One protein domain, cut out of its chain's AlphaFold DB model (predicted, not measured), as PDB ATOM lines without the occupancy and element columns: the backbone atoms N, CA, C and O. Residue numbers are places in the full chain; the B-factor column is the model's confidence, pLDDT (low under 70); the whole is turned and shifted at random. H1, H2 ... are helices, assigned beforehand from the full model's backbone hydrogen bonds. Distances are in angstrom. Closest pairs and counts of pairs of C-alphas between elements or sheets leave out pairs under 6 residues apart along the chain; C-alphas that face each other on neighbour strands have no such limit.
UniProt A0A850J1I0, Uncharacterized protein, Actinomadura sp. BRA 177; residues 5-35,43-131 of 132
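What this domain is: This is residues 5 to 35 and 43 to 131 of the 132 residues of an uncharacterized protein of Actinomadura sp. BRA 177 (UniProt A0A850J1I0). The long helix H4 bridges two groups of helices: at its beginning H1 packs on the hairpin of H2 and H3, and at its other end H5 leads into H6, which folds back across H4. The two groups do not meet, and H1 reaches the first one with its later residues, 16 to 25. The printed part has 120 residues, with six named helices, H1 to H6 in order, and no named strand; the class is all helix. The whole is loose, with a radius of gyration of the C-alphas of 17.6 A, and spans 48 by 38 by 23 A.

How they stand to each other: Start with H1, residues 5 to 26: its residues 16 to 24 touch H3, residues 64 to 72, where the closest C-alphas, those of Ala 20 and Ala 69, are 4.4 A apart, at a steep tilt of 47 degrees, opposite ways. Its residues 21 to 25 touch H2, residues 46 to 58, with the C-alphas of Leu 24 and Leu 49 closest at 6.5 A. H2 and H3 are a hairpin at a shallow tilt of 26 degrees, opposite ways; look at Ile 50 and Ala 70, their closest C-alphas, 5.0 A apart. H2 is the hub, touching three helices; the third is H4, residues 74 to 94, with the C-alphas of Ala 46 and Ala 77 closest at 4.8 A. H3 and H4 meet only through their link. Go on to H5, residues 99 to 105, and H6, residues 111 to 129: they touch about perpendicular at 89 degrees, with the C-alphas of Pro 100 and Ala 111 closest at 4.5 A. H6 touches H4 with residues 118 to 125, at a steep tilt of 53 degrees, opposite ways; the closest C-alphas, those of Ala 86 and Thr 122, are 5.8 A apart. H5 and H6 are apart from H1, H2 and H3. Packing is mostly crossed, with 1 of 6 touching pairs at a shallow tilt. Every O i to N i+4 pair is within hydrogen-bond range in H2, H3, H4, H5 and H6; in H1, 17 of 18 are.

Where its parts are: Find C-alpha 5 at (39.944, 30.479, -9.012); from there H1 runs 32.4 A to C-alpha 26. H2 is 18.6 A long and H3 12.4 A. Find C-alpha 74 at (32.888, 32.107, -30.038), where H4 begins its 30.1 A. H5 is 9.8 A long; H6 runs 27.2 A and ends at C-alpha 129, (37.337, 44.311, -18.646).

The domain as a whole: The C-alphas farthest apart, those of Gly 60 and Gly 96, are 49.2 A apart. Residues 36 to 42, in the link from H1 to H2, are not printed; C-alphas 35 and 43 are 10.6 A apart across the cut. The links printed whole are tight. Mean pLDDT of the printed part is 90.4; residues 5 to 10 and 129 to 131 are under 70.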
ATOM      1  N   GLU A   5      40.334  31.530  -8.052       56.31
ATOM      2  CA  GLU A   5      39.944  30.479  -9.012       56.31
ATOM      3  C   GLU A   5      39.406  31.038 -10.344       56.31
ATOM      4  O   GLU A   5      39.535  30.414 -11.394       56.31
ATOM      5  N   ASN A   6      38.845  32.253 -10.316       60.75
ATOM      6  CA  ASN A   6      38.304  32.919 -11.501       60.75
ATOM      7  C   ASN A   6      39.407  33.477 -12.420       60.75
ATOM      8  O   ASN A   6      39.254  33.456 -13.635       60.75
ATOM      9  N   SER A   7      40.528  33.938 -11.848       62.25
ATOM     10  CA  SER A   7      41.626  34.553 -12.609       62.25
ATOM     11  C   SER A   7      42.408  33.523 -13.428       62.25
ATOM     12  O   SER A   7      42.807  33.817 -14.551       62.25
ATOM     13  N   ASP A   8      42.591  32.309 -12.900       64.81
ATOM     14  CA  ASP A   8      43.275  31.220 -13.610       64.81
ATOM     15  C   ASP A   8      42.421  30.679 -14.771       64.81
ATOM     16  O   ASP A   8      42.937  30.359 -15.846       64.81
ATOM     17  N   ALA A   9      41.098  30.620 -14.584       65.88
ATOM     18  CA  ALA A   9      40.155  30.236 -15.633       65.88
ATOM     19  C   ALA A   9      40.082  31.283 -16.761       65.88
ATOM     20  O   ALA A   9      40.036  30.907 -17.936       65.88
ATOM     21  N   ASP A  10      40.114  32.573 -16.410       67.62
ATOM     22  CA  ASP A  10      40.135  33.685 -17.365       67.62
ATOM     23  C   ASP A  10      41.459  33.731 -18.148       67.62
ATOM     24  O   ASP A  10      41.441  33.840 -19.377       67.62
ATOM     25  N   GLN A  11      42.600  33.529 -17.477       73.62
ATOM     26  CA  GLN A  11      43.911  33.447 -18.131       73.62
ATOM     27  C   GLN A  11      43.978  32.266 -19.110       73.62
ATOM     28  O   GLN A  11      44.351  32.430 -20.272       73.62
ATOM     29  N   GLY A  12      43.519  31.084 -18.683       83.00
ATOM     30  CA  GLY A  12      43.445  29.912 -19.556       83.00
ATOM     31  C   GLY A  12      42.493  30.104 -20.741       83.00
ATOM     32  O   GLY A  12      42.695  29.522 -21.807       83.00
ATOM     33  N   GLN A  13      41.456  30.934 -20.598       81.00
ATOM     34  CA  GLN A  13      40.572  31.290 -21.703       81.00
ATOM     35  C   GLN A  13      41.250  32.234 -22.702       81.00
ATOM     36  O   GLN A  13      41.136  32.007 -23.909       81.00
ATOM     37  N   ALA A  14      41.974  33.246 -22.226       83.75
ATOM     38  CA  ALA A  14      42.712  34.177 -23.076       83.75
ATOM     39  C   ALA A  14      43.795  33.467 -23.906       83.75
ATOM     40  O   ALA A  14      43.916  33.719 -25.108       83.75
ATOM     41  N   ASP A  15      44.523  32.527 -23.299       87.25
ATOM     42  CA  ASP A  15      45.557  31.746 -23.985       87.25
ATOM     43  C   ASP A  15      44.963  30.880 -25.108       87.25
ATOM     44  O   ASP A  15      45.472  30.884 -26.234       87.25
ATOM     45  N   ARG A  16      43.824  30.217 -24.851       87.62
ATOM     46  CA  ARG A  16      43.092  29.441 -25.870       87.62
ATOM     47  C   ARG A  16      42.611  30.309 -27.031       87.62
ATOM     48  O   ARG A  16      42.698  29.899 -28.187       87.62
ATOM     49  N   GLU A  17      42.107  31.510 -26.748       92.88
ATOM     50  CA  GLU A  17      41.677  32.453 -27.787       92.88
ATOM     51  C   GLU A  17      42.864  32.948 -28.631       92.88
ATOM     52  O   GLU A  17      42.759  33.050 -29.858       92.88
ATOM     53  N   ALA A  18      44.010  33.217 -27.998       91.75
ATOM     54  CA  ALA A  18      45.225  33.639 -28.684       91.75
ATOM     55  C   ALA A  18      45.791  32.538 -29.596       91.75
ATOM     56  O   ALA A  18      46.175  32.819 -30.736       91.75
ATOM     57  N   GLU A  19      45.813  31.290 -29.121       93.94
ATOM     58  CA  GLU A  19      46.210  30.124 -29.914       93.94
ATOM     59  C   GLU A  19      45.272  29.917 -31.110       93.94
ATOM     60  O   GLU A  19      45.727  29.825 -32.253       93.94
ATOM     61  N   ALA A  20      43.959  29.936 -30.873       94.12
ATOM     62  CA  ALA A  20      42.954  29.787 -31.919       94.12
ATOM     63  C   ALA A  20      43.075  30.867 -33.004       94.12
ATOM     64  O   ALA A  20      43.023  30.572 -34.202       94.12
ATOM     65  N   ARG A  21      43.296  32.125 -32.599       95.00
ATOM     66  CA  ARG A  21      43.530  33.234 -33.530       95.00
ATOM     67  C   ARG A  21      44.771  32.998 -34.384       95.00
ATOM     68  O   ARG A  21      44.706  33.199 -35.594       95.00
ATOM     69  N   ARG A  22      45.883  32.586 -33.769       95.38
ATOM     70  CA  ARG A  22      47.134  32.300 -34.484       95.38
ATOM     71  C   ARG A  22      46.920  31.227 -35.543       95.38
ATOM     72  O   ARG A  22      47.237  31.462 -36.701       95.38
ATOM     73  N   ARG A  23      46.260  30.126 -35.173       95.44
ATOM     74  CA  ARG A  23      45.947  29.042 -36.105       95.44
ATOM     75  C   ARG A  23      45.161  29.529 -37.322       95.44
ATOM     76  O   ARG A  23      45.544  29.230 -38.444       95.44
ATOM     77  N   LEU A  24      44.087  30.295 -37.128       94.56
ATOM     78  CA  LEU A  24      43.277  30.772 -38.256       94.56
ATOM     79  C   LEU A  24      44.034  31.764 -39.150       94.56
ATOM     80  O   LEU A  24      43.850  31.748 -40.368       94.56
ATOM     81  N   LEU A  25      44.904  32.596 -38.569       93.19
ATOM     82  CA  LEU A  25      45.793  33.475 -39.334       93.19
ATOM     83  C   LEU A  25      46.780  32.678 -40.196       93.19
ATOM     84  O   LEU A  25      46.931  33.006 -41.378       93.19
ATOM     85  N   ASP A  26      47.384  31.633 -39.628       92.81
ATOM     86  CA  ASP A  26      48.312  30.729 -40.318       92.81
ATOM     87  C   ASP A  26      47.604  29.922 -41.421       92.81
ATOM     88  O   ASP A  26      48.178  29.684 -42.481       92.81
ATOM     89  N   SER A  27      46.318  29.598 -41.239       89.50
ATOM     90  CA  SER A  27      45.470  28.947 -42.250       89.50
ATOM     91  C   SER A  27      45.051  29.858 -43.415       89.50
ATOM     92  O   SER A  27      44.256  29.440 -44.256       89.50
ATOM     93  N   GLY A  28      45.550  31.099 -43.484       89.19
ATOM     94  CA  GLY A  28      45.315  32.028 -44.595       89.19
ATOM     95  C   GLY A  28      44.382  33.200 -44.281       89.19
ATOM     96  O   GLY A  28      44.220  34.082 -45.127       89.19
ATOM     97  N   ALA A  29      43.821  33.292 -43.068       89.75
ATOM     98  CA  ALA A  29      42.980  34.435 -42.693       89.75
ATOM     99  C   ALA A  29      43.762  35.761 -42.614       89.75
ATOM    100  O   ALA A  29      43.173  36.842 -42.596       89.75
ATOM    101  N   SER A  30      45.096  35.706 -42.591       87.00
ATOM    102  CA  SER A  30      45.966  36.883 -42.681       87.00
ATOM    103  C   SER A  30      45.740  37.707 -43.959       87.00
ATOM    104  O   SER A  30      45.885  38.932 -43.911       87.00
ATOM    105  N   ALA A  31      45.318  37.060 -45.051       85.81
ATOM    106  CA  ALA A  31      45.029  37.678 -46.345       85.81
ATOM    107  C   ALA A  31      43.620  38.294 -46.454       85.81
ATOM    108  O   ALA A  31      43.284  38.863 -47.494       85.81
ATOM    109  N   LEU A  32      42.784  38.198 -45.411       85.06
ATOM    110  CA  LEU A  32      41.446  38.791 -45.430       85.06
ATOM    111  C   LEU A  32      41.515  40.316 -45.650       85.06
ATOM    112  O   LEU A  32      42.308  40.996 -44.979       85.06
ATOM    113  N   PRO A  33      40.659  40.876 -46.532       79.00
ATOM    114  CA  PRO A  33      40.527  42.318 -46.692       79.00
ATOM    115  C   PRO A  33      40.213  42.991 -45.358       79.00
ATOM    116  O   PRO A  33      39.397  42.509 -44.572       79.00
ATOM    117  N   ARG A  34      40.861  44.126 -45.098       73.25
ATOM    118  CA  ARG A  34      40.674  44.879 -43.857       73.25
ATOM    119  C   ARG A  34      39.570  45.900 -44.027       73.25
ATOM    120  O   ARG A  34      39.513  46.600 -45.037       73.25
ATOM    121  N   ALA A  35      38.709  46.002 -43.021       77.38
ATOM    122  CA  ALA A  35      37.735  47.074 -42.994       77.38
ATOM    123  C   ALA A  35      38.465  48.430 -42.929       77.38
ATOM    124  O   ALA A  35      39.413  48.566 -42.154       77.38
ATOM    125  N   PRO A  43      44.401  42.688 -35.927       76.62
ATOM    126  CA  PRO A  43      44.025  41.412 -36.538       76.62
ATOM    127  C   PRO A  43      42.545  41.426 -36.981       76.62
ATOM    128  O   PRO A  43      41.791  42.291 -36.530       76.62
ATOM    129  N   PRO A  44      42.109  40.506 -37.867       88.25
ATOM    130  CA  PRO A  44      40.694  40.378 -38.207       88.25
ATOM    131  C   PRO A  44      39.870  40.097 -36.946       88.25
ATOM    132  O   PRO A  44      40.384  39.500 -35.993       88.25
ATOM    133  N   SER A  45      38.604  40.517 -36.944       91.69
ATOM    134  CA  SER A  45      37.701  40.263 -35.816       91.69
ATOM    135  C   SER A  45      37.509  38.757 -35.601       91.69
ATOM    136  O   SER A  45      37.601  37.970 -36.548       91.69
ATOM    137  N   ALA A  46      37.214  38.330 -34.373       94.12
ATOM    138  CA  ALA A  46      36.871  36.935 -34.098       94.12
ATOM    139  C   ALA A  46      35.674  36.473 -34.949       94.12
ATOM    140  O   ALA A  46      35.657  35.336 -35.423       94.12
ATOM    141  N   VAL A  47      34.713  37.365 -35.219       94.44
ATOM    142  CA  VAL A  47      33.600  37.103 -36.147       94.44
ATOM    143  C   VAL A  47      34.097  36.783 -37.562       94.44
ATOM    144  O   VAL A  47      33.634  35.814 -38.166       94.44
ATOM    145  N   ASP A  48      35.035  37.565 -38.098       94.38
ATOM    146  CA  ASP A  48      35.569  37.347 -39.450       94.38
ATOM    147  C   ASP A  48      36.404  36.068 -39.536       94.38
ATOM    148  O   ASP A  48      36.293  35.328 -40.511       94.38
ATOM    149  N   LEU A  49      37.178  35.759 -38.493       95.31
ATOM    150  CA  LEU A  49      37.940  34.512 -38.404       95.31
ATOM    151  C   LEU A  49      37.025  33.277 -38.375       95.31
ATOM    152  O   LEU A  49      37.301  32.289 -39.055       95.31
ATOM    153  N   ILE A  50      35.902  33.339 -37.653       96.81
ATOM    154  CA  ILE A  50      34.895  32.265 -37.650       96.81
ATOM    155  C   ILE A  50      34.253  32.118 -39.035       96.81
ATOM    156  O   ILE A  50      34.126  31.005 -39.539       96.81
ATOM    157  N   ARG A  51      33.872  33.228 -39.680       95.69
ATOM    158  CA  ARG A  51      33.317  33.199 -41.047       95.69
ATOM    159  C   ARG A  51      34.303  32.608 -42.049       95.69
ATOM    160  O   ARG A  51      33.894  31.839 -42.912       95.69
ATOM    161  N   PHE A  52      35.584  32.937 -41.912       94.88
ATOM    162  CA  PHE A  52      36.649  32.360 -42.721       94.88
ATOM    163  C   PHE A  52      36.739  30.842 -42.546       94.88
ATOM    164  O   PHE A  52      36.766  30.123 -43.543       94.88
ATOM    165  N   ALA A  53      36.724  30.346 -41.305       95.88
ATOM    166  CA  ALA A  53      36.751  28.909 -41.033       95.88
ATOM    167  C   ALA A  53      35.550  28.177 -41.663       95.88
ATOM    168  O   ALA A  53      35.731  27.144 -42.299       95.88
ATOM    169  N   LEU A  54      34.345  28.749 -41.562       96.12
ATOM    170  CA  LEU A  54      33.134  28.191 -42.182       96.12
ATOM    171  C   LEU A  54      33.194  28.201 -43.716       96.12
ATOM    172  O   LEU A  54      32.739  27.265 -44.365       96.12
ATOM    173  N   TRP A  55      33.758  29.253 -44.312       94.69
ATOM    174  CA  TRP A  55      33.956  29.314 -45.759       94.69
ATOM    175  C   TRP A  55      34.962  28.258 -46.243       94.69
ATOM    176  O   TRP A  55      34.705  27.591 -47.244       94.69
ATOM    177  N   ARG A  56      36.070  28.067 -45.513       92.12
ATOM    178  CA  ARG A  56      37.070  27.019 -45.787       92.12
ATOM    179  C   ARG A  56      36.471  25.617 -45.691       92.12
ATOM    180  O   ARG A  56      36.761  24.785 -46.542       92.12
ATOM    181  N   ASP A  57      35.629  25.381 -44.690       91.94
ATOM    182  CA  ASP A  57      34.908  24.117 -44.517       91.94
ATOM    183  C   ASP A  57      33.979  23.833 -45.705       91.94
ATOM    184  O   ASP A  57      34.052  22.767 -46.311       91.94
ATOM    185  N   GLY A  58      33.207  24.833 -46.143       90.88
ATOM    186  CA  GLY A  58      32.364  24.719 -47.337       90.88
ATOM    187  C   GLY A  58      33.136  24.468 -48.641       90.88
ATOM    188  O   GLY A  58      32.568  23.923 -49.587       90.88
ATOM    189  N   ALA A  59      34.420  24.834 -48.695       90.38
ATOM    190  CA  ALA A  59      35.322  24.524 -49.804       90.38
ATOM    191  C   ALA A  59      35.989  23.137 -49.691       90.38
ATOM    192  O   ALA A  59      36.678  22.726 -50.621       90.38
ATOM    193  N   GLY A  60      35.783  22.408 -48.585       88.69
ATOM    194  CA  GLY A  60      36.422  21.117 -48.309       88.69
ATOM    195  C   GLY A  60      37.863  21.220 -47.801       88.69
ATOM    196  O   GLY A  60      38.563  20.212 -47.743       88.69
ATOM    197  N   ASP A  61      38.307  22.418 -47.417       86.00
ATOM    198  CA  ASP A  61      39.708  22.704 -47.106       86.00
ATOM    199  C   ASP A  61      39.970  23.009 -45.611       86.00
ATOM    200  O   ASP A  61      41.036  23.528 -45.248       86.00
ATOM    201  N   ALA A  62      38.991  22.766 -44.736       90.19
ATOM    202  CA  ALA A  62      39.149  22.910 -43.290       90.19
ATOM    203  C   ALA A  62      39.355  21.545 -42.621       90.19
ATOM    204  O   ALA A  62      38.666  20.577 -42.930       90.19
ATOM    205  N   ASP A  63      40.296  21.482 -41.678       91.62
ATOM    206  CA  ASP A  63      40.490  20.325 -40.805       91.62
ATOM    207  C   ASP A  63      39.740  20.490 -39.470       91.62
ATOM    208  O   ASP A  63      39.302  21.586 -39.103       91.62
ATOM    209  N   GLU A  64      39.620  19.399 -38.706       94.06
ATOM    210  CA  GLU A  64      38.960  19.381 -37.389       94.06
ATOM    211  C   GLU A  64      39.492  20.481 -36.460       94.06
ATOM    212  O   GLU A  64      38.742  21.172 -35.771       94.06
ATOM    213  N   HIS A  65      40.799  20.699 -36.474       93.38
ATOM    214  CA  HIS A  65      41.433  21.698 -35.634       93.38
ATOM    215  C   HIS A  65      41.111  23.147 -36.049       93.38
ATOM    216  O   HIS A  65      41.094  24.034 -35.197       93.38
ATOM    217  N   THR A  66      40.855  23.416 -37.334       93.56
ATOM    218  CA  THR A  66      40.369  24.719 -37.819       93.56
ATOM    219  C   THR A  66      38.969  24.995 -37.277       93.56
ATOM    220  O   THR A  66      38.693  26.098 -36.796       93.56
ATOM    221  N   VAL A  67      38.104  23.977 -37.269       94.56
ATOM    222  CA  VAL A  67      36.765  24.060 -36.666       94.56
ATOM    223  C   VAL A  67      36.864  24.252 -35.150       94.56
ATOM    224  O   VAL A  67      36.200  25.130 -34.596       94.56
ATOM    225  N   ALA A  68      37.744  23.512 -34.472       96.25
ATOM    226  CA  ALA A  68      37.993  23.674 -33.041       96.25
ATOM    227  C   ALA A  68      38.496  25.089 -32.692       96.25
ATOM    228  O   ALA A  68      38.021  25.692 -31.727       96.25
ATOM    229  N   ALA A  69      39.390  25.663 -33.504       96.19
ATOM    230  CA  ALA A  69      39.848  27.043 -33.340       96.19
ATOM    231  C   ALA A  69      38.701  28.056 -33.508       96.19
ATOM    232  O   ALA A  69      38.575  28.992 -32.717       96.19
ATOM    233  N   ALA A  70      37.813  27.856 -34.485       96.38
ATOM    234  CA  ALA A  70      36.637  28.709 -34.649       96.38
ATOM    235  C   ALA A  70      35.690  28.630 -33.435       96.38
ATOM    236  O   ALA A  70      35.199  29.659 -32.965       96.38
ATOM    237  N   LEU A  71      35.475  27.433 -32.880       96.50
ATOM    238  CA  LEU A  71      34.673  27.244 -31.667       96.50
ATOM    239  C   LEU A  71      35.281  27.967 -30.457       96.50
ATOM    240  O   LEU A  71      34.549  28.627 -29.715       96.50
ATOM    241  N   ALA A  72      36.604  27.902 -30.287       96.56
ATOM    242  CA  ALA A  72      37.307  28.592 -29.205       96.56
ATOM    243  C   ALA A  72      37.126  30.122 -29.258       96.56
ATOM    244  O   ALA A  72      37.086  30.777 -28.216       96.56
ATOM    245  N   LEU A  73      36.929  30.694 -30.451       96.56
ATOM    246  CA  LEU A  73      36.715  32.131 -30.646       96.56
ATOM    247  C   LEU A  73      35.264  32.597 -30.450       96.56
ATOM    248  O   LEU A  73      35.007  33.802 -30.498       96.56
ATOM    249  N   LEU A  74      34.297  31.706 -30.197       95.88
ATOM    250  CA  LEU A  74      32.888  32.107 -30.038       95.88
ATOM    251  C   LEU A  74      32.667  33.080 -28.873       95.88
ATOM    252  O   LEU A  74      31.822  33.974 -28.965       95.88
ATOM    253  N   SER A  75      33.407  32.913 -27.773       92.25
ATOM    254  CA  SER A  75      33.346  33.832 -26.630       92.25
ATOM    255  C   SER A  75      33.848  35.225 -27.021       92.25
ATOM    256  O   SER A  75      33.142  36.212 -26.795       92.25
ATOM    257  N   ALA A  76      35.006  35.294 -27.686       92.62
ATOM    258  CA  ALA A  76      35.575  36.532 -28.211       92.62
ATOM    259  C   ALA A  76      34.625  37.229 -29.197       92.62
ATOM    260  O   ALA A  76      34.352  38.417 -29.054       92.62
ATOM    261  N   ALA A  77      34.037  36.489 -30.138       95.56
ATOM    262  CA  ALA A  77      33.094  37.035 -31.113       95.56
ATOM    263  C   ALA A  77      31.845  37.638 -30.446       95.56
ATOM    264  O   ALA A  77      31.403  38.730 -30.801       95.56
ATOM    265  N   ARG A  78      31.285  36.969 -29.429       94.25
ATOM    266  CA  ARG A  78      30.171  37.524 -28.638       94.25
ATOM    267  C   ARG A  78      30.591  38.775 -27.872       94.25
ATOM    268  O   ARG A  78      29.815  39.721 -27.792       94.25
ATOM    269  N   ALA A  79      31.814  38.794 -27.345       92.00
ATOM    270  CA  ALA A  79      32.367  39.955 -26.661       92.00
ATOM    271  C   ALA A  79      32.522  41.158 -27.600       92.00
ATOM    272  O   ALA A  79      32.193  42.274 -27.208       92.00
ATOM    273  N   GLU A  80      33.007  40.944 -28.822       92.94
ATOM    274  CA  GLU A  80      33.118  41.984 -29.849       92.94
ATOM    275  C   GLU A  80      31.740  42.567 -30.183       92.94
ATOM    276  O   GLU A  80      31.576  43.787 -30.204       92.94
ATOM    277  N   VAL A  81      30.723  41.716 -30.356       94.31
ATOM    278  CA  VAL A  81      29.341  42.161 -30.605       94.31
ATOM    279  C   VAL A  81      28.781  42.951 -29.422       94.31
ATOM    280  O   VAL A  81      28.216  44.022 -29.631       94.31
ATOM    281  N   ASP A  82      28.969  42.475 -28.188       95.12
ATOM    282  CA  ASP A  82      28.542  43.196 -26.983       95.12
ATOM    283  C   ASP A  82      29.234  44.572 -26.879       95.12
ATOM    284  O   ASP A  82      28.592  45.568 -26.548       95.12
ATOM    285  N   GLN A  83      30.530  44.664 -27.203       93.12
ATOM    286  CA  GLN A  83      31.272  45.930 -27.203       93.12
ATOM    287  C   GLN A  83      30.749  46.905 -28.259       93.12
ATOM    288  O   GLN A  83      30.545  48.082 -27.952       93.12
ATOM    289  N   VAL A  84      30.506  46.428 -29.483       95.12
ATOM    290  CA  VAL A  84      29.939  47.238 -30.570       95.12
ATOM    291  C   VAL A  84      28.527  47.701 -30.217       95.12
ATOM    292  O   VAL A  84      28.211  48.876 -30.391       95.12
ATOM    293  N   GLU A  85      27.690  46.814 -29.675       96.50
ATOM    294  CA  GLU A  85      26.341  47.158 -29.226       96.50
ATOM    295  C   GLU A  85      26.386  48.221 -28.119       96.50
ATOM    296  O   GLU A  85      25.711  49.246 -28.229       96.50
ATOM    297  N   ALA A  86      27.221  48.037 -27.091       95.81
ATOM    298  CA  ALA A  86      27.388  49.019 -26.023       95.81
ATOM    299  C   ALA A  86      27.847  50.376 -26.580       95.81
ATOM    300  O   ALA A  86      27.220  51.398 -26.293       95.81
ATOM    301  N   ALA A  87      28.893  50.394 -27.413       95.00
ATOM    302  CA  ALA A  87      29.420  51.609 -28.033       95.00
ATOM    303  C   ALA A  87      28.366  52.329 -28.888       95.00
ATOM    304  O   ALA A  87      28.231  53.553 -28.804       95.00
ATOM    305  N   LEU A  88      27.574  51.585 -29.662       96.75
ATOM    306  CA  LEU A  88      26.488  52.137 -30.467       96.75
ATOM    307  C   LEU A  88      25.394  52.749 -29.589       96.75
ATOM    308  O   LEU A  88      24.933  53.857 -29.864       96.75
ATOM    309  N   MET A  89      24.995  52.069 -28.514       95.75
ATOM    310  CA  MET A  89      23.988  52.591 -27.589       95.75
ATOM    311  C   MET A  89      24.489  53.840 -26.851       95.75
ATOM    312  O   MET A  89      23.745  54.814 -26.747       95.75
ATOM    313  N   PHE A  90      25.753  53.869 -26.410       96.00
ATOM    314  CA  PHE A  90      26.379  55.080 -25.863       96.00
ATOM    315  C   PHE A  90      26.383  56.224 -26.881       96.00
ATOM    316  O   PHE A  90      25.985  57.340 -26.553       96.00
ATOM    317  N   THR A  91      26.761  55.942 -28.127       97.00
ATOM    318  CA  THR A  91      26.786  56.924 -29.220       97.00
ATOM    319  C   THR A  91      25.389  57.483 -29.491       97.00
ATOM    320  O   THR A  91      25.205  58.696 -29.536       97.00
ATOM    321  N   ALA A  92      24.366  56.626 -29.569       96.00
ATOM    322  CA  ALA A  92      22.976  57.054 -29.718       96.00
ATOM    323  C   ALA A  92      22.547  58.004 -28.586       96.00
ATOM    324  O   ALA A  92      21.905  59.027 -28.834       96.00
ATOM    325  N   ARG A  93      22.938  57.704 -27.341       96.69
ATOM    326  CA  ARG A  93      22.666  58.574 -26.189       96.69
ATOM    327  C   ARG A  93      23.425  59.900 -26.273       96.69
ATOM    328  O   ARG A  93      22.823  60.928 -25.977       96.69
ATOM    329  N   ALA A  94      24.682  59.892 -26.715       96.69
ATOM    330  CA  ALA A  94      25.481  61.102 -26.931       96.69
ATOM    331  C   ALA A  94      24.888  62.009 -28.025       96.69
ATOM    332  O   ALA A  94      24.911  63.228 -27.893       96.69
ATOM    333  N   HIS A  95      24.262  61.424 -29.050       97.56
ATOM    334  CA  HIS A  95      23.486  62.146 -30.066       97.56
ATOM    335  C   HIS A  95      22.072  62.556 -29.608       97.56
ATOM    336  O   HIS A  95      21.280  63.052 -30.406       97.56
ATOM    337  N   GLY A  96      21.725  62.360 -28.332       97.50
ATOM    338  CA  GLY A  96      20.461  62.816 -27.758       97.50
ATOM    339  C   GLY A  96      19.254  61.909 -28.017       97.50
ATOM    340  O   GLY A  96      18.139  62.281 -27.648       97.50
ATOM    341  N   LEU A  97      19.426  60.710 -28.589       97.62
ATOM    342  CA  LEU A  97      18.297  59.802 -28.820       97.62
ATOM    343  C   LEU A  97      17.712  59.331 -27.487       97.62
ATOM    344  O   LEU A  97      18.407  58.767 -26.640       97.62
ATOM    345  N   SER A  98      16.408  59.525 -27.314       97.88
ATOM    346  CA  SER A  98      15.660  59.044 -26.152       97.88
ATOM    347  C   SER A  98      15.478  57.520 -26.178       97.88
ATOM    348  O   SER A  98      15.480  56.885 -27.235       97.88
ATOM    349  N   TRP A  99      15.247  56.914 -25.013       97.56
ATOM    350  CA  TRP A  99      14.994  55.471 -24.904       97.56
ATOM    351  C   TRP A  99      13.827  54.956 -25.765       97.56
ATOM    352  O   TRP A  99      13.974  53.885 -26.352       97.56
ATOM    353  N   PRO A 100      12.700  55.681 -25.930       98.00
ATOM    354  CA  PRO A 100      11.674  55.303 -26.900       98.00
ATOM    355  C   PRO A 100      12.166  55.295 -28.356       98.00
ATOM    356  O   PRO A 100      11.793  54.403 -29.113       98.00
ATOM    357  N   GLN A 101      13.001  56.261 -28.765       96.88
ATOM    358  CA  GLN A 101      13.580  56.288 -30.118       96.88
ATOM    359  C   GLN A 101      14.527  55.102 -30.333       96.88
ATOM    360  O   GLN A 101      14.416  54.419 -31.348       96.88
ATOM    361  N   ILE A 102      15.386  54.813 -29.351       96.31
ATOM    362  CA  ILE A 102      16.298  53.660 -29.375       96.31
ATOM    363  C   ILE A 102      15.506  52.348 -29.432       96.31
ATOM    364  O   ILE A 102      15.796  51.496 -30.265       96.31
ATOM    365  N   SER A 103      14.461  52.201 -28.612       96.88
ATOM    366  CA  SER A 103      13.581  51.026 -28.629       96.88
ATOM    367  C   SER A 103      12.991  50.772 -30.012       96.88
ATOM    368  O   SER A 103      13.043  49.645 -30.488       96.88
ATOM    369  N   ARG A 104      12.459  51.810 -30.671       96.88
ATOM    370  CA  ARG A 104      11.901  51.678 -32.024       96.88
ATOM    371  C   ARG A 104      12.965  51.292 -33.047       96.88
ATOM    372  O   ARG A 104      12.723  50.391 -33.838       96.88
ATOM    373  N   ALA A 105      14.140  51.923 -33.001       96.00
ATOM    374  CA  ALA A 105      15.245  51.611 -33.910       96.00
ATOM    375  C   ALA A 105      15.760  50.169 -33.745       96.00
ATOM    376  O   ALA A 105      16.136  49.532 -34.722       96.00
ATOM    377  N   MET A 106      15.741  49.643 -32.517       94.62
ATOM    378  CA  MET A 106      16.168  48.277 -32.196       94.62
ATOM    379  C   MET A 106      15.040  47.233 -32.305       94.62
ATOM    380  O   MET A 106      15.280  46.063 -32.009       94.62
ATOM    381  N   GLY A 107      13.812  47.629 -32.663       95.75
ATOM    382  CA  GLY A 107      12.656  46.721 -32.720       95.75
ATOM    383  C   GLY A 107      12.223  46.157 -31.358       95.75
ATOM    384  O   GLY A 107      11.667  45.065 -31.287       95.75
ATOM    385  N   LEU A 108      12.501  46.866 -30.260       95.94
ATOM    386  CA  LEU A 108      12.147  46.451 -28.902       95.94
ATOM    387  C   LEU A 108      10.730  46.899 -28.528       95.94
ATOM    388  O   LEU A 108      10.261  47.954 -28.957       95.94
ATOM    389  N   ALA A 109      10.087  46.123 -27.654       94.25
ATOM    390  CA  ALA A 109       8.703  46.342 -27.234       94.25
ATOM    391  C   ALA A 109       8.482  47.632 -26.419       94.25
ATOM    392  O   ALA A 109       7.356  48.121 -26.347       94.25
ATOM    393  N   SER A 110       9.518  48.179 -25.772       96.62
ATOM    394  CA  SER A 110       9.381  49.378 -24.939       96.62
ATOM    395  C   SER A 110      10.708  50.083 -24.643       96.62
ATOM    396  O   SER A 110      11.794  49.500 -24.684       96.62
ATOM    397  N   ALA A 111      10.613  51.352 -24.233       96.12
ATOM    398  CA  ALA A 111      11.757  52.135 -23.761       96.12
ATOM    399  C   ALA A 111      12.471  51.486 -22.561       96.12
ATOM    400  O   ALA A 111      13.698  51.540 -22.471       96.12
ATOM    401  N   GLN A 112      11.723  50.836 -21.665       97.81
ATOM    402  CA  GLN A 112      12.290  50.089 -20.543       97.81
ATOM    403  C   GLN A 112      13.086  48.871 -21.029       97.81
ATOM    404  O   GLN A 112      14.170  48.610 -20.512       97.81
ATOM    405  N   ALA A 113      12.606  48.162 -22.058       97.12
ATOM    406  CA  ALA A 113      13.343  47.051 -22.656       97.12
ATOM    407  C   ALA A 113      14.685  47.517 -23.249       97.12
ATOM    408  O   ALA A 113      15.696  46.830 -23.094       97.12
ATOM    409  N   ALA A 114      14.721  48.708 -23.859       96.38
ATOM    410  CA  ALA A 114      15.963  49.323 -24.330       96.38
ATOM    411  C   ALA A 114      16.926  49.651 -23.174       96.38
ATOM    412  O   ALA A 114      18.101  49.297 -23.247       96.38
ATOM    413  N   GLN A 115      16.434  50.249 -22.084       96.75
ATOM    414  CA  GLN A 115      17.248  50.546 -20.894       96.75
ATOM    415  C   GLN A 115      17.820  49.280 -20.245       96.75
ATOM    416  O   GLN A 115      19.002  49.222 -19.920       96.75
ATOM    417  N   GLN A 116      17.002  48.238 -20.084       97.44
ATOM    418  CA  GLN A 116      17.448  46.963 -19.521       97.44
ATOM    419  C   GLN A 116      18.463  46.267 -20.426       97.44
ATOM    420  O   GLN A 116      19.433  45.686 -19.944       97.44
ATOM    421  N   ARG A 117      18.256  46.301 -21.749       96.06
ATOM    422  CA  ARG A 117      19.226  45.770 -22.709       96.06
ATOM    423  C   ARG A 117      20.556  46.512 -22.609       96.06
ATOM    424  O   ARG A 117      21.578  45.840 -22.514       96.06
ATOM    425  N   PHE A 118      20.518  47.843 -22.518       95.44
ATOM    426  CA  PHE A 118      21.702  48.663 -22.289       95.44
ATOM    427  C   PHE A 118      22.453  48.240 -21.023       95.44
ATOM    428  O   PHE A 118      23.616  47.869 -21.109       95.44
ATOM    429  N   GLY A 119      21.774  48.184 -19.872       95.44
ATOM    430  CA  GLY A 119      22.408  47.771 -18.615       95.44
ATOM    431  C   GLY A 119      22.988  46.353 -18.664       95.44
ATOM    432  O   GLY A 119      24.069  46.101 -18.139       95.44
ATOM    433  N   ARG A 120      22.310  45.418 -19.344       95.31
ATOM    434  CA  ARG A 120      22.826  44.054 -19.532       95.31
ATOM    435  C   ARG A 120      24.079  44.023 -20.403       95.31
ATOM    436  O   ARG A 120      25.011  43.303 -20.060       95.31
ATOM    437  N   VAL A 121      24.096  44.740 -21.527       95.12
ATOM    438  CA  VAL A 121      25.246  44.711 -22.442       95.12
ATOM    439  C   VAL A 121      26.453  45.428 -21.843       95.12
ATOM    440  O   VAL A 121      27.554  44.887 -21.883       95.12
ATOM    441  N   THR A 122      26.258  46.572 -21.180       92.19
ATOM    442  CA  THR A 122      27.354  47.279 -20.503       92.19
ATOM    443  C   THR A 122      27.902  46.472 -19.333       92.19
ATOM    444  O   THR A 122      29.116  46.344 -19.221       92.19
ATOM    445  N   GLY A 123      27.037  45.830 -18.537       91.94
ATOM    446  CA  GLY A 123      27.474  44.949 -17.452       91.94
ATOM    447  C   GLY A 123      28.303  43.757 -17.943       91.94
ATOM    448  O   GLY A 123      29.302  43.404 -17.320       91.94
ATOM    449  N   ARG A 124      27.958  43.163 -19.098       90.31
ATOM    450  CA  ARG A 124      28.780  42.105 -19.721       90.31
ATOM    451  C   ARG A 124      30.146  42.621 -20.183       90.31
ATOM    452  O   ARG A 124      31.143  41.925 -19.998       90.31
ATOM    453  N   VAL A 125      30.200  43.824 -20.758       89.88
ATOM    454  CA  VAL A 125      31.459  44.456 -21.190       89.88
ATOM    455  C   VAL A 125      32.355  44.784 -19.991       89.88
ATOM    456  O   VAL A 125      33.551  44.506 -20.028       89.88
ATOM    457  N   GLU A 126      31.791  45.340 -18.919       87.19
ATOM    458  CA  GLU A 126      32.520  45.690 -17.694       87.19
ATOM    459  C   GLU A 126      33.070  44.458 -16.976       87.19
ATOM    460  O   GLU A 126      34.258  44.427 -16.655       87.19
ATOM    461  N   ASN A 127      32.249  43.419 -16.798       84.00
ATOM    462  CA  ASN A 127      32.676  42.179 -16.147       84.00
ATOM    463  C   ASN A 127      33.871  41.529 -16.865       84.00
ATOM    464  O   ASN A 127      34.727  40.933 -16.226       84.00
ATOM    465  N   ARG A 128      33.961  41.688 -18.192       75.56
ATOM    466  CA  ARG A 128      35.092  41.189 -18.981       75.56
ATOM    467  C   ARG A 128      36.336  42.073 -18.892       75.56
ATOM    468  O   ARG A 128      37.437  41.543 -18.853       75.56
ATOM    469  N   ARG A 129      36.189  43.401 -18.844       67.38
ATOM    470  CA  ARG A 129      37.337  44.311 -18.646       67.38
ATOM    471  C   ARG A 129      37.975  44.163 -17.266       67.38
ATOM    472  O   ARG A 129      39.155  44.437 -17.133       67.38
ATOM    473  N   GLY A 130      37.201  43.766 -16.257       60.78
ATOM    474  CA  GLY A 130      37.702  43.512 -14.903       60.78
ATOM    475  C   GLY A 130      38.412  42.165 -14.713       60.78
ATOM    476  O   GLY A 130      38.887  41.916 -13.607       60.78
ATOM    477  N   GLY A 131      38.449  41.315 -15.747       53.28
ATOM    478  CA  GLY A 131      39.132  40.013 -15.762       53.28
ATOM    479  C   GLY A 131      40.321  39.935 -16.731       53.28
ATOM    480  O   GLY A 131      40.770  38.837 -17.033       53.28
TER     481      GLY A 131